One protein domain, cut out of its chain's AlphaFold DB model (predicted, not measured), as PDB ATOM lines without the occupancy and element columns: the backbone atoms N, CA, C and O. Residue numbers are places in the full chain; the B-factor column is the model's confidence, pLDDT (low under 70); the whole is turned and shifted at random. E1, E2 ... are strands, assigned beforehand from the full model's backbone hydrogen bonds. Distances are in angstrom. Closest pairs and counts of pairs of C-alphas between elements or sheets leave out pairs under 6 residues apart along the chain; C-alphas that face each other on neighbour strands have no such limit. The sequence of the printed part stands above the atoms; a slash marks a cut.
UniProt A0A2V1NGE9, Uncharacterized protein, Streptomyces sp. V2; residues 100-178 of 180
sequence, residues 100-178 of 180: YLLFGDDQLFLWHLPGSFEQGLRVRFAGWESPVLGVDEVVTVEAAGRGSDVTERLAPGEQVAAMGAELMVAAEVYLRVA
ATOM      1  N   TYR A 100      39.153  -7.597  25.711       94.81
ATOM      2  CA  TYR A 100      38.136  -8.604  25.453       94.81
ATOM      3  C   TYR A 100      37.694  -9.290  26.746       94.81
ATOM      4  O   TYR A 100      38.456  -9.373  27.705       94.81
ATOM      5  N   LEU A 101      36.483  -9.832  26.752       95.38
ATOM      6  CA  LEU A 101      36.009 -10.805  27.726       95.38
ATOM      7  C   LEU A 101      36.217 -12.208  27.167       95.38
ATOM      8  O   LEU A 101      35.647 -12.532  26.131       95.38
ATOM      9  N   LEU A 102      36.994 -13.028  27.864       97.50
ATOM     10  CA  LEU A 102      37.109 -14.463  27.648       97.50
ATOM     11  C   LEU A 102      36.050 -15.194  28.471       97.50
ATOM     12  O   LEU A 102      36.003 -15.040  29.689       97.50
ATOM     13  N   PHE A 103      35.230 -15.997  27.804       97.06
ATOM     14  CA  PHE A 103      34.213 -16.856  28.411       97.06
ATOM     15  C   PHE A 103      34.021 -18.115  27.561       97.06
ATOM     16  O   PHE A 103      34.488 -18.185  26.422       97.06
ATOM     17  N   GLY A 104      33.316 -19.097  28.114       94.94
ATOM     18  CA  GLY A 104      33.118 -20.391  27.475       94.94
ATOM     19  C   GLY A 104      33.712 -21.536  28.281       94.94
ATOM     20  O   GLY A 104      34.502 -21.321  29.198       94.94
ATOM     21  N   ASP A 105      33.332 -22.748  27.908       89.94
ATOM     22  CA  ASP A 105      33.854 -24.006  28.430       89.94
ATOM     23  C   ASP A 105      34.530 -24.804  27.298       89.94
ATOM     24  O   ASP A 105      35.698 -24.570  26.981       89.94
ATOM     25  N   ASP A 106      33.785 -25.677  26.619       86.56
ATOM     26  CA  ASP A 106      34.223 -26.502  25.492       86.56
ATOM     27  C   ASP A 106      34.512 -25.655  24.248       86.56
ATOM     28  O   ASP A 106      35.344 -25.992  23.397       86.56
ATOM     29  N   GLN A 107      33.817 -24.522  24.134       92.12
ATOM     30  CA  GLN A 107      34.068 -23.506  23.125       92.12
ATOM     31  C   GLN A 107      34.349 -22.175  23.800       92.12
ATOM     32  O   GLN A 107      33.474 -21.597  24.438       92.12
ATOM     33  N   LEU A 108      35.571 -21.678  23.612       95.62
ATOM     34  CA  LEU A 108      36.004 -20.401  24.155       95.62
ATOM     35  C   LEU A 108      35.755 -19.271  23.160       95.62
ATOM     36  O   LEU A 108      36.020 -19.395  21.956       95.62
ATOM     37  N   PHE A 109      35.304 -18.143  23.693       97.06
ATOM     38  CA  PHE A 109      35.001 -16.940  22.940       97.06
ATOM     39  C   PHE A 109      35.681 -15.725  23.562       97.06
ATOM     40  O   PHE A 109      35.787 -15.620  24.782       97.06
ATOM     41  N   LEU A 110      36.110 -14.794  22.711       97.31
ATOM     42  CA  LEU A 110      36.445 -13.433  23.110       97.31
ATOM     43  C   LEU A 110      35.351 -12.487  22.620       97.31
ATOM     44  O   LEU A 110      34.986 -12.528  21.445       97.31
ATOM     45  N   TRP A 111      34.873 -11.607  23.494       95.25
ATOM     46  CA  TRP A 111      33.996 -10.498  23.121       95.25
ATOM     47  C   TRP A 111      34.661  -9.159  23.403       95.25
ATOM     48  O   TRP A 111      35.112  -8.928  24.522       95.25
ATOM     49  N   HIS A 112      34.743  -8.287  22.399       92.38
ATOM     50  CA  HIS A 112      35.374  -6.977  22.538       92.38
ATOM     51  C   HIS A 112      34.607  -6.107  23.542       92.38
ATOM     52  O   HIS A 112      33.415  -5.825  23.371       92.38
ATOM     53  N   LEU A 113      35.315  -5.669  24.586       86.94
ATOM     54  CA  LEU A 113      34.817  -4.662  25.514       86.94
ATOM     55  C   LEU A 113      34.605  -3.338  24.768       86.94
ATOM     56  O   LEU A 113      35.266  -3.084  23.765       86.94
ATOM     57  N   PRO A 114      33.642  -2.511  25.193       74.25
ATOM     58  CA  PRO A 114      33.046  -1.529  24.299       74.25
ATOM     59  C   PRO A 114      34.056  -0.481  23.800       74.25
ATOM     60  O   PRO A 114      34.844   0.077  24.565       74.25
ATOM     61  N   GLY A 115      33.989  -0.209  22.492       71.31
ATOM     62  CA  GLY A 115      34.869   0.688  21.740       71.31
ATOM     63  C   GLY A 115      34.220   1.120  20.417       71.31
ATOM     64  O   GLY A 115      32.997   1.165  20.316       71.31
ATOM     65  N   SER A 116      35.010   1.430  19.384       78.12
ATOM     66  CA  SER A 116      34.484   1.879  18.075       78.12
ATOM     67  C   SER A 116      33.847   0.764  17.228       78.12
ATOM     68  O   SER A 116      33.294   1.022  16.155       78.12
ATOM     69  N   PHE A 117      33.913  -0.482  17.696       87.88
ATOM     70  CA  PHE A 117      33.389  -1.661  17.021       87.88
ATOM     71  C   PHE A 117      33.003  -2.742  18.037       87.88
ATOM     72  O   PHE A 117      33.450  -2.744  19.185       87.88
ATOM     73  N   GLU A 118      32.195  -3.689  17.590       89.25
ATOM     74  CA  GLU A 118      31.878  -4.923  18.295       89.25
ATOM     75  C   GLU A 118      32.523  -6.089  17.555       89.25
ATOM     76  O   GLU A 118      32.468  -6.161  16.324       89.25
ATOM     77  N   GLN A 119      33.115  -7.016  18.301       93.25
ATOM     78  CA  GLN A 119      33.749  -8.189  17.722       93.25
ATOM     79  C   GLN A 119      33.586  -9.389  18.645       93.25
ATOM     80  O   GLN A 119      33.883  -9.309  19.838       93.25
ATOM     81  N   GLY A 120      33.159 -10.501  18.058       94.88
ATOM     82  CA  GLY A 120      33.171 -11.822  18.666       94.88
ATOM     83  C   GLY A 120      34.197 -12.701  17.963       94.88
ATOM     84  O   GLY A 120      34.200 -12.810  16.735       94.88
ATOM     85  N   LEU A 121      35.059 -13.357  18.731       96.38
ATOM     86  CA  LEU A 121      36.062 -14.290  18.226       96.38
ATOM     87  C   LEU A 121      35.870 -15.651  18.875       96.38
ATOM     88  O   LEU A 121      35.601 -15.735  20.070       96.38
ATOM     89  N   ARG A 122      36.091 -16.716  18.112       95.94
ATOM     90  CA  ARG A 122      36.305 -18.054  18.664       95.94
ATOM     91  C   ARG A 122      37.795 -18.256  18.888       95.94
ATOM     92  O   ARG A 122      38.593 -18.014  17.979       95.94
ATOM     93  N   VAL A 123      38.166 -18.742  20.065       96.31
ATOM     94  CA  VAL A 123      39.564 -18.969  20.447       96.31
ATOM     95  C   VAL A 123      39.783 -20.388  20.960       96.31
ATOM     96  O   VAL A 123      38.843 -21.144  21.202       96.31
ATOM     97  N   ARG A 124      41.050 -20.766  21.091       94.62
ATOM     98  CA  ARG A 124      41.491 -21.994  21.758       94.62
ATOM     99  C   ARG A 124      42.836 -21.746  22.417       94.62
ATOM    100  O   ARG A 124      43.630 -20.979  21.880       94.62
ATOM    101  N   PHE A 125      43.128 -22.420  23.518       93.19
ATOM    102  CA  PHE A 125      44.476 -22.384  24.075       93.19
ATOM    103  C   PHE A 125      45.484 -23.025  23.108       93.19
ATOM    104  O   PHE A 125      45.202 -24.023  22.434       93.19
ATOM    105  N   ALA A 126      46.659 -22.414  23.002       85.75
ATOM    106  CA  ALA A 126      47.793 -22.929  22.260       85.75
ATOM    107  C   ALA A 126      48.648 -23.779  23.208       85.75
ATOM    108  O   ALA A 126      49.447 -23.261  23.980       85.75
ATOM    109  N   GLY A 127      48.468 -25.099  23.170       79.50
ATOM    110  CA  GLY A 127      49.256 -26.020  23.987       79.50
ATOM    111  C   GLY A 127      48.476 -27.255  24.418       79.50
ATOM    112  O   GLY A 127      47.279 -27.372  24.174       79.50
ATOM    113  N   TRP A 128      49.187 -28.193  25.038       69.31
ATOM    114  CA  TRP A 128      48.616 -29.422  25.593       69.31
ATOM    115  C   TRP A 128      48.107 -29.215  27.030       69.31
ATOM    116  O   TRP A 128      47.101 -29.808  27.406       69.31
ATOM    117  N   GLU A 129      48.737 -28.318  27.797       76.06
ATOM    118  CA  GLU A 129      48.234 -27.825  29.085       76.06
ATOM    119  C   GLU A 129      47.389 -26.574  28.843       76.06
ATOM    120  O   GLU A 129      47.896 -25.458  28.748       76.06
ATOM    121  N   SER A 130      46.087 -26.777  28.671       80.81
ATOM    122  CA  SER A 130      45.126 -25.684  28.527       80.81
ATOM    123  C   SER A 130      44.489 -25.391  29.886       80.81
ATOM    124  O   SER A 130      43.941 -26.320  30.489       80.81
ATOM    125  N   PRO A 131      44.535 -24.143  30.386       86.31
ATOM    126  CA  PRO A 131      43.747 -23.747  31.543       86.31
ATOM    127  C   PRO A 131      42.273 -24.106  31.350       86.31
ATOM    128  O   PRO A 131      41.733 -24.001  30.247       86.31
ATOM    129  N   VAL A 132      41.613 -24.512  32.432       86.00
ATOM    130  CA  VAL A 132      40.166 -24.735  32.432       86.00
ATOM    131  C   VAL A 132      39.501 -23.454  32.910       86.00
ATOM    132  O   VAL A 132      39.761 -23.007  34.026       86.00
ATOM    133  N   LEU A 133      38.658 -22.871  32.060       90.31
ATOM    134  CA  LEU A 133      37.761 -21.788  32.442       90.31
ATOM    135  C   LEU A 133      36.416 -22.395  32.847       90.31
ATOM    136  O   LEU A 133      35.879 -23.247  32.136       90.31
ATOM    137  N   GLY A 134      35.881 -22.005  34.004       91.06
ATOM    138  CA  GLY A 134      34.576 -22.490  34.434       91.06
ATOM    139  C   GLY A 134      33.460 -22.003  33.508       91.06
ATOM    140  O   GLY A 134      33.456 -20.852  33.079       91.06
ATOM    141  N   VAL A 135      32.441 -22.844  33.291       92.94
ATOM    142  CA  VAL A 135      31.254 -22.543  32.453       92.94
ATOM    143  C   VAL A 135      30.549 -21.223  32.805       92.94
ATOM    144  O   VAL A 135      29.848 -20.627  31.986       92.94
ATOM    145  N   ASP A 136      30.738 -20.776  34.044       94.38
ATOM    146  CA  ASP A 136      30.069 -19.664  34.699       94.38
ATOM    147  C   ASP A 136      31.051 -18.534  35.097       94.38
ATOM    148  O   ASP A 136      30.728 -17.717  35.972       94.38
ATOM    149  N   GLU A 137      32.235 -18.507  34.475       93.50
ATOM    150  CA  GLU A 137      33.323 -17.548  34.693       93.50
ATOM    151  C   GLU A 137      33.580 -16.669  33.458       93.50
ATOM    152  O   GLU A 137      33.264 -17.027  32.323       93.50
ATOM    153  N   VAL A 138      34.162 -15.492  33.695       94.94
ATOM    154  CA  VAL A 138      34.621 -14.566  32.656       94.94
ATOM    155  C   VAL A 138      35.942 -13.937  33.093       94.94
ATOM    156  O   VAL A 138      36.121 -13.620  34.270       94.94
ATOM    157  N   VAL A 139      36.866 -13.744  32.155       94.31
ATOM    158  CA  VAL A 139      38.173 -13.120  32.406       94.31
ATOM    159  C   VAL A 139      38.412 -12.012  31.393       94.31
ATOM    160  O   VAL A 139      38.157 -12.187  30.208       94.31
ATOM    161  N   THR A 140      38.935 -10.870  31.830       93.94
ATOM    162  CA  THR A 140      39.348  -9.815  30.898       93.94
ATOM    163  C   THR A 140      40.719 -10.134  30.303       93.94
ATOM    164  O   THR A 140      41.667 -10.426  31.031       93.94
ATOM    165  N   VAL A 141      40.828 -10.032  28.983       94.94
ATOM    166  CA  VAL A 141      42.048 -10.222  28.195       94.94
ATOM    167  C   VAL A 141      42.431  -8.895  27.558       94.94
ATOM    168  O   VAL A 141      41.605  -8.251  26.913       94.94
ATOM    169  N   GLU A 142      43.681  -8.478  27.728       93.62
ATOM    170  CA  GLU A 142      44.217  -7.255  27.131       93.62
ATOM    171  C   GLU A 142      45.181  -7.608  25.996       93.62
ATOM    172  O   GLU A 142      46.148  -8.345  26.193       93.62
ATOM    173  N   ALA A 143      44.940  -7.060  24.806       93.00
ATOM    174  CA  ALA A 143      45.883  -7.154  23.701       93.00
ATOM    175  C   ALA A 143      46.936  -6.047  23.858       93.00
ATOM    176  O   ALA A 143      46.764  -4.917  23.395       93.00
ATOM    177  N   ALA A 144      48.014  -6.379  24.572       90.06
ATOM    178  CA  ALA A 144      49.045  -5.428  24.970       90.06
ATOM    179  C   ALA A 144      49.588  -4.611  23.784       90.06
ATOM    180  O   ALA A 144      49.952  -5.152  22.738       90.06
ATOM    181  N   GLY A 145      49.668  -3.292  23.972       90.25
ATOM    182  CA  GLY A 145      50.210  -2.365  22.977       90.25
ATOM    183  C   GLY A 145      49.271  -2.025  21.815       90.25
ATOM    184  O   GLY A 145      49.708  -1.308  20.919       90.25
ATOM    185  N   ARG A 146      48.014  -2.492  21.828       91.50
ATOM    186  CA  ARG A 146      47.015  -2.185  20.793       91.50
ATOM    187  C   ARG A 146      45.974  -1.174  21.262       91.50
ATOM    188  O   ARG A 146      45.499  -1.247  22.396       91.50
ATOM    189  N   GLY A 147      45.599  -0.249  20.388       88.06
ATOM    190  CA  GLY A 147      44.468   0.663  20.538       88.06
ATOM    191  C   GLY A 147      43.121  -0.024  20.300       88.06
ATOM    192  O   GLY A 147      43.039  -1.064  19.659       88.06
ATOM    193  N   SER A 148      42.035   0.571  20.798       86.25
ATOM    194  CA  SER A 148      40.669   0.032  20.666       86.25
ATOM    195  C   SER A 148      40.032   0.305  19.290       86.25
ATOM    196  O   SER A 148      38.814   0.469  19.200       86.25
ATOM    197  N   ASP A 149      40.844   0.450  18.241       87.75
ATOM    198  CA  ASP A 149      40.385   0.704  16.876       87.75
ATOM    199  C   ASP A 149      40.204  -0.605  16.098       87.75
ATOM    200  O   ASP A 149      40.933  -1.576  16.302       87.75
ATOM    201  N   VAL A 150      39.245  -0.634  15.167       90.38
ATOM    202  CA  VAL A 150      38.932  -1.831  14.370       90.38
ATOM    203  C   VAL A 150      40.117  -2.318  13.525       90.38
ATOM    204  O   VAL A 150      40.226  -3.513  13.229       90.38
ATOM    205  N   THR A 151      41.021  -1.418  13.133       91.69
ATOM    206  CA  THR A 151      42.231  -1.764  12.373       91.69
ATOM    207  C   THR A 151      43.273  -2.494  13.217       91.69
ATOM    208  O   THR A 151      44.076  -3.242  12.664       91.69
ATOM    209  N   GLU A 152      43.218  -2.343  14.542       92.75
ATOM    210  CA  GLU A 152      44.117  -2.996  15.496       92.75
ATOM    211  C   GLU A 152      43.501  -4.250  16.143       92.75
ATOM    212  O   GLU A 152      44.167  -4.945  16.914       92.75
ATOM    213  N   ARG A 153      42.241  -4.574  15.821       94.69
ATOM    214  CA  ARG A 153      41.534  -5.742  16.368       94.69
ATOM    215  C   ARG A 153      42.305  -7.047  16.137       94.69
ATOM    216  O   ARG A 153      43.054  -7.179  15.171       94.69
ATOM    217  N   LEU A 154      42.055  -8.036  16.988       96.19
ATOM    218  CA  LEU A 154      42.585  -9.384  16.787       96.19
ATOM    219  C   LEU A 154      41.950 -10.050  15.553       96.19
ATOM    220  O   LEU A 154      40.732 -10.009  15.376       96.19
ATOM    221  N   ALA A 155      42.770 -10.691  14.727       95.94
ATOM    222  CA  ALA A 155      42.382 -11.418  13.525       95.94
ATOM    223  C   ALA A 155      42.612 -12.939  13.670       95.94
ATOM    224  O   ALA A 155      43.414 -13.377  14.500       95.94
ATOM    225  N   PRO A 156      41.937 -13.780  12.862       96.19
ATOM    226  CA  PRO A 156      42.200 -15.218  12.836       96.19
ATOM    227  C   PRO A 156      43.680 -15.551  12.602       96.19
ATOM    228  O   PRO A 156      44.326 -14.980  11.726       96.19
ATOM    229  N   GLY A 157      44.203 -16.505  13.373       95.75
ATOM    230  CA  GLY A 157      45.610 -16.911  13.362       95.75
ATOM    231  C   GLY A 157      46.520 -16.104  14.293       95.75
ATOM    232  O   GLY A 157      47.663 -16.508  14.503       95.75
ATOM    233  N   GLU A 158      46.037 -15.002  14.874       96.62
ATOM    234  CA  GLU A 158      46.787 -14.250  15.880       96.62
ATOM    235  C   GLU A 158      46.760 -14.933  17.254       96.62
ATOM    236  O   GLU A 158      45.877 -15.742  17.552       96.62
ATOM    237  N   GLN A 159      47.743 -14.590  18.090       95.25
ATOM    238  CA  GLN A 159      47.854 -15.071  19.466       95.25
ATOM    239  C   GLN A 159      47.732 -13.921  20.464       95.25
ATOM    240  O   GLN A 159      48.161 -12.799  20.184       95.25
ATOM    241  N   VAL A 160      47.141 -14.204  21.622       95.31
ATOM    242  CA  VAL A 160      47.028 -13.266  22.740       95.31
ATOM    243  C   VAL A 160      47.183 -14.004  24.067       95.31
ATOM    244  O   VAL A 160      46.583 -15.057  24.277       95.31
ATOM    245  N   ALA A 161      47.954 -13.432  24.988       94.12
ATOM    246  CA  ALA A 161      48.151 -14.014  26.308       94.12
ATOM    247  C   ALA A 161      46.901 -13.846  27.190       94.12
ATOM    248  O   ALA A 161      46.365 -12.747  27.337       94.12
ATOM    249  N   ALA A 162      46.463 -14.927  27.832       93.00
ATOM    250  CA  ALA A 162      45.380 -14.933  28.808       93.00
ATOM    251  C   ALA A 162      45.591 -16.037  29.848       93.00
ATOM    252  O   ALA A 162      45.988 -17.150  29.516       93.00
ATOM    253  N   MET A 163      45.296 -15.746  31.119       90.38
ATOM    254  CA  MET A 163      45.363 -16.737  32.208       90.38
ATOM    255  C   MET A 163      46.726 -17.456  32.321       90.38
ATOM    256  O   MET A 163      46.790 -18.611  32.729       90.38
ATOM    257  N   GLY A 164      47.824 -16.788  31.949       88.62
ATOM    258  CA  GLY A 164      49.167 -17.383  31.948       88.62
ATOM    259  C   GLY A 164      49.446 -18.358  30.796       88.62
ATOM    260  O   GLY A 164      50.478 -19.024  30.823       88.62
ATOM    261  N   ALA A 165      48.567 -18.433  29.793       91.62
ATOM    262  CA  ALA A 165      48.724 -19.227  28.577       91.62
ATOM    263  C   ALA A 165      48.496 -18.370  27.318       91.62
ATOM    264  O   ALA A 165      48.027 -17.236  27.398       91.62
ATOM    265  N   GLU A 166      48.811 -18.920  26.148       93.69
ATOM    266  CA  GLU A 166      48.528 -18.284  24.857       93.69
ATOM    267  C   GLU A 166      47.169 -18.749  24.322       93.69
ATOM    268  O   GLU A 166      46.878 -19.947  24.280       93.69
ATOM    269  N   LEU A 167      46.335 -17.812  23.880       95.62
ATOM    270  CA  LEU A 167      45.117 -18.074  23.120       95.62
ATOM    271  C   LEU A 167      45.391 -17.861  21.638       95.62
ATOM    272  O   LEU A 167      45.849 -16.799  21.238       95.62
ATOM    273  N   MET A 168      45.036 -18.839  20.815       96.38
ATOM    274  CA  MET A 168      45.000 -18.729  19.362       96.38
ATOM    275  C   MET A 168      43.599 -18.316  18.909       96.38
ATOM    276  O   MET A 168      42.617 -19.001  19.217       96.38
ATOM    277  N   VAL A 169      43.509 -17.256  18.108       96.75
ATOM    278  CA  VAL A 169      42.263 -16.854  17.448       96.75
ATOM    279  C   VAL A 169      41.962 -17.831  16.318       96.75
ATOM    280  O   VAL A 169      42.682 -17.907  15.325       96.75
ATOM    281  N   ALA A 170      40.891 -18.605  16.469       94.62
ATOM    282  CA  ALA A 170      40.497 -19.622  15.500       94.62
ATOM    283  C   ALA A 170      39.626 -19.042  14.380       94.62
ATOM    284  O   ALA A 170      39.797 -19.413  13.222       94.62
ATOM    285  N   ALA A 171      38.691 -18.152  14.723       94.12
ATOM    286  CA  ALA A 171      37.783 -17.529  13.765       94.12
ATOM    287  C   ALA A 171      37.214 -16.211  14.305       94.12
ATOM    288  O   ALA A 171      37.033 -16.056  15.512       94.12
ATOM    289  N   GLU A 172      36.873 -15.299  13.397       93.62
ATOM    290  CA  GLU A 172      35.998 -14.160  13.678       93.62
ATOM    291  C   GLU A 172      34.555 -14.623  13.452       93.62
ATOM    292  O   GLU A 172      34.224 -15.090  12.363       93.62
ATOM    293  N   VAL A 173      33.732 -14.585  14.504       93.00
ATOM    294  CA  VAL A 173      32.335 -15.068  14.474       93.00
ATOM    295  C   VAL A 173      31.322 -13.928  14.447       93.00
ATOM    296  O   VAL A 173      30.144 -14.166  14.212       93.00
ATOM    297  N   TYR A 174      31.774 -12.700  14.706       92.38
ATOM    298  CA  TYR A 174      30.969 -11.493  14.600       92.38
ATOM    299  C   TYR A 174      31.879 -10.270  14.464       92.38
ATOM    300  O   TYR A 174      32.866 -10.155  15.195       92.38
ATOM    301  N   LEU A 175      31.529  -9.343  13.571       91.25
ATOM    302  CA  LEU A 175      32.174  -8.037  13.460       91.25
ATOM    303  C   LEU A 175      31.157  -6.984  13.016       91.25
ATOM    304  O   LEU A 175      30.600  -7.061  11.918       91.25
ATOM    305  N   ARG A 176      30.989  -5.942  13.832       88.50
ATOM    306  CA  ARG A 176      30.188  -4.765  13.495       88.50
ATOM    307  C   ARG A 176      30.966  -3.499  13.807       88.50
ATOM    308  O   ARG A 176      31.376  -3.273  14.939       88.50
ATOM    309  N   VAL A 177      31.145  -2.650  12.802       84.81
ATOM    310  CA  VAL A 177      31.789  -1.340  12.962       84.81
ATOM    311  C   VAL A 177      30.695  -0.298  13.132       84.81
ATOM    312  O   VAL A 177      29.750  -0.276  12.336       84.81
ATOM    313  N   ALA A 178      30.800   0.552  14.155       68.88
ATOM    314  CA  ALA A 178      29.901   1.690  14.268       68.88
ATOM    315  C   ALA A 178      30.055   2.544  13.000       68.88
ATOM    316  O   ALA A 178      31.166   2.937  12.642       68.88
TER     317      ALA A 178
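This is residues 100 to 178 of the 180 residues of an uncharacterized protein of Streptomyces sp. V2 (UniProt A0A2V1NGE9). The domain is a small, incomplete barrel: one six-stranded sheet curls and folds back on itself, so that E4, E1 and E2 face E6 and E5 with E3 as the hinge between them. The edge strands E4 and E5 come close across the open seam without being neighbours, and the long strand E6 bends at residue 173. The printed part has 79 residues with no named helix and six named strands, E1 to E6 along the chain; the sheet's order is E4, E1, E2, E3, E6, E5, antiparallel throughout, and the class is all strand. The whole is compact, with a radius of gyration of the C-alphas of 11.9 A, and only just elongated, spanning 36 by 24 by 18 A.

The strongly twisted sheet is a folded sheet, one sheet bent back into two leaves that face each other, with 23 pairs of C-alphas within 11 A; the way across it turns by 144 degrees. Its hinge E3, residues 117 to 125, is the antiparallel neighbour of E6, residues 165 to 177, with N 118 and O 176 within hydrogen-bond range at 2.8 A and N 168 and O 124 at 2.8 A. E6 bends by 73 degrees at residue 173. E5, residues 159 to 162, forms a hairpin with E6, and N 162 and O 165 are 2.8 A apart, within hydrogen-bond range. On the other side of E3 is E2, residues 108 to 112; these two form a hairpin at 154 degrees between their directions, with N 110 and O 121 within hydrogen-bond range at 2.8 A. E2 also forms a hairpin with E1, residues 100 to 104, where N 101 and O 111 are within hydrogen-bond range at 2.8 A. E1 to E3 are a meander, each strand the antiparallel neighbour of the one before. E4, residues 139 to 143, is the antiparallel neighbour of E1, with N 102 and O 139 within hydrogen-bond range at 2.7 A. E1 to E4 thereby form a Greek key, a meander with the fourth strand beside the first. The closest C-alphas of E4 and E5 are those of Val 141 and Ala 162, 5.8 A apart. E4 and E6 are apart.

E1 begins at C-alpha 100, (38.136, -8.604, 25.453), and E6 ends at C-alpha 177, (31.789, -1.340, 12.962). From first to last C-alpha, E6 measures 29.2 A and E3 24.5 A. E4 begins at C-alpha 139, (38.173, -13.120, 32.406).

The two C-alphas farthest apart are those of Trp 128 and Ala 178, 38.0 A. The printed part has no cut. The links E3 to E4 and E4 to E5 are long, with 13 and 15 residues. The mean pLDDT of the printed part is 90.9; residues 128 and 178 are under 70.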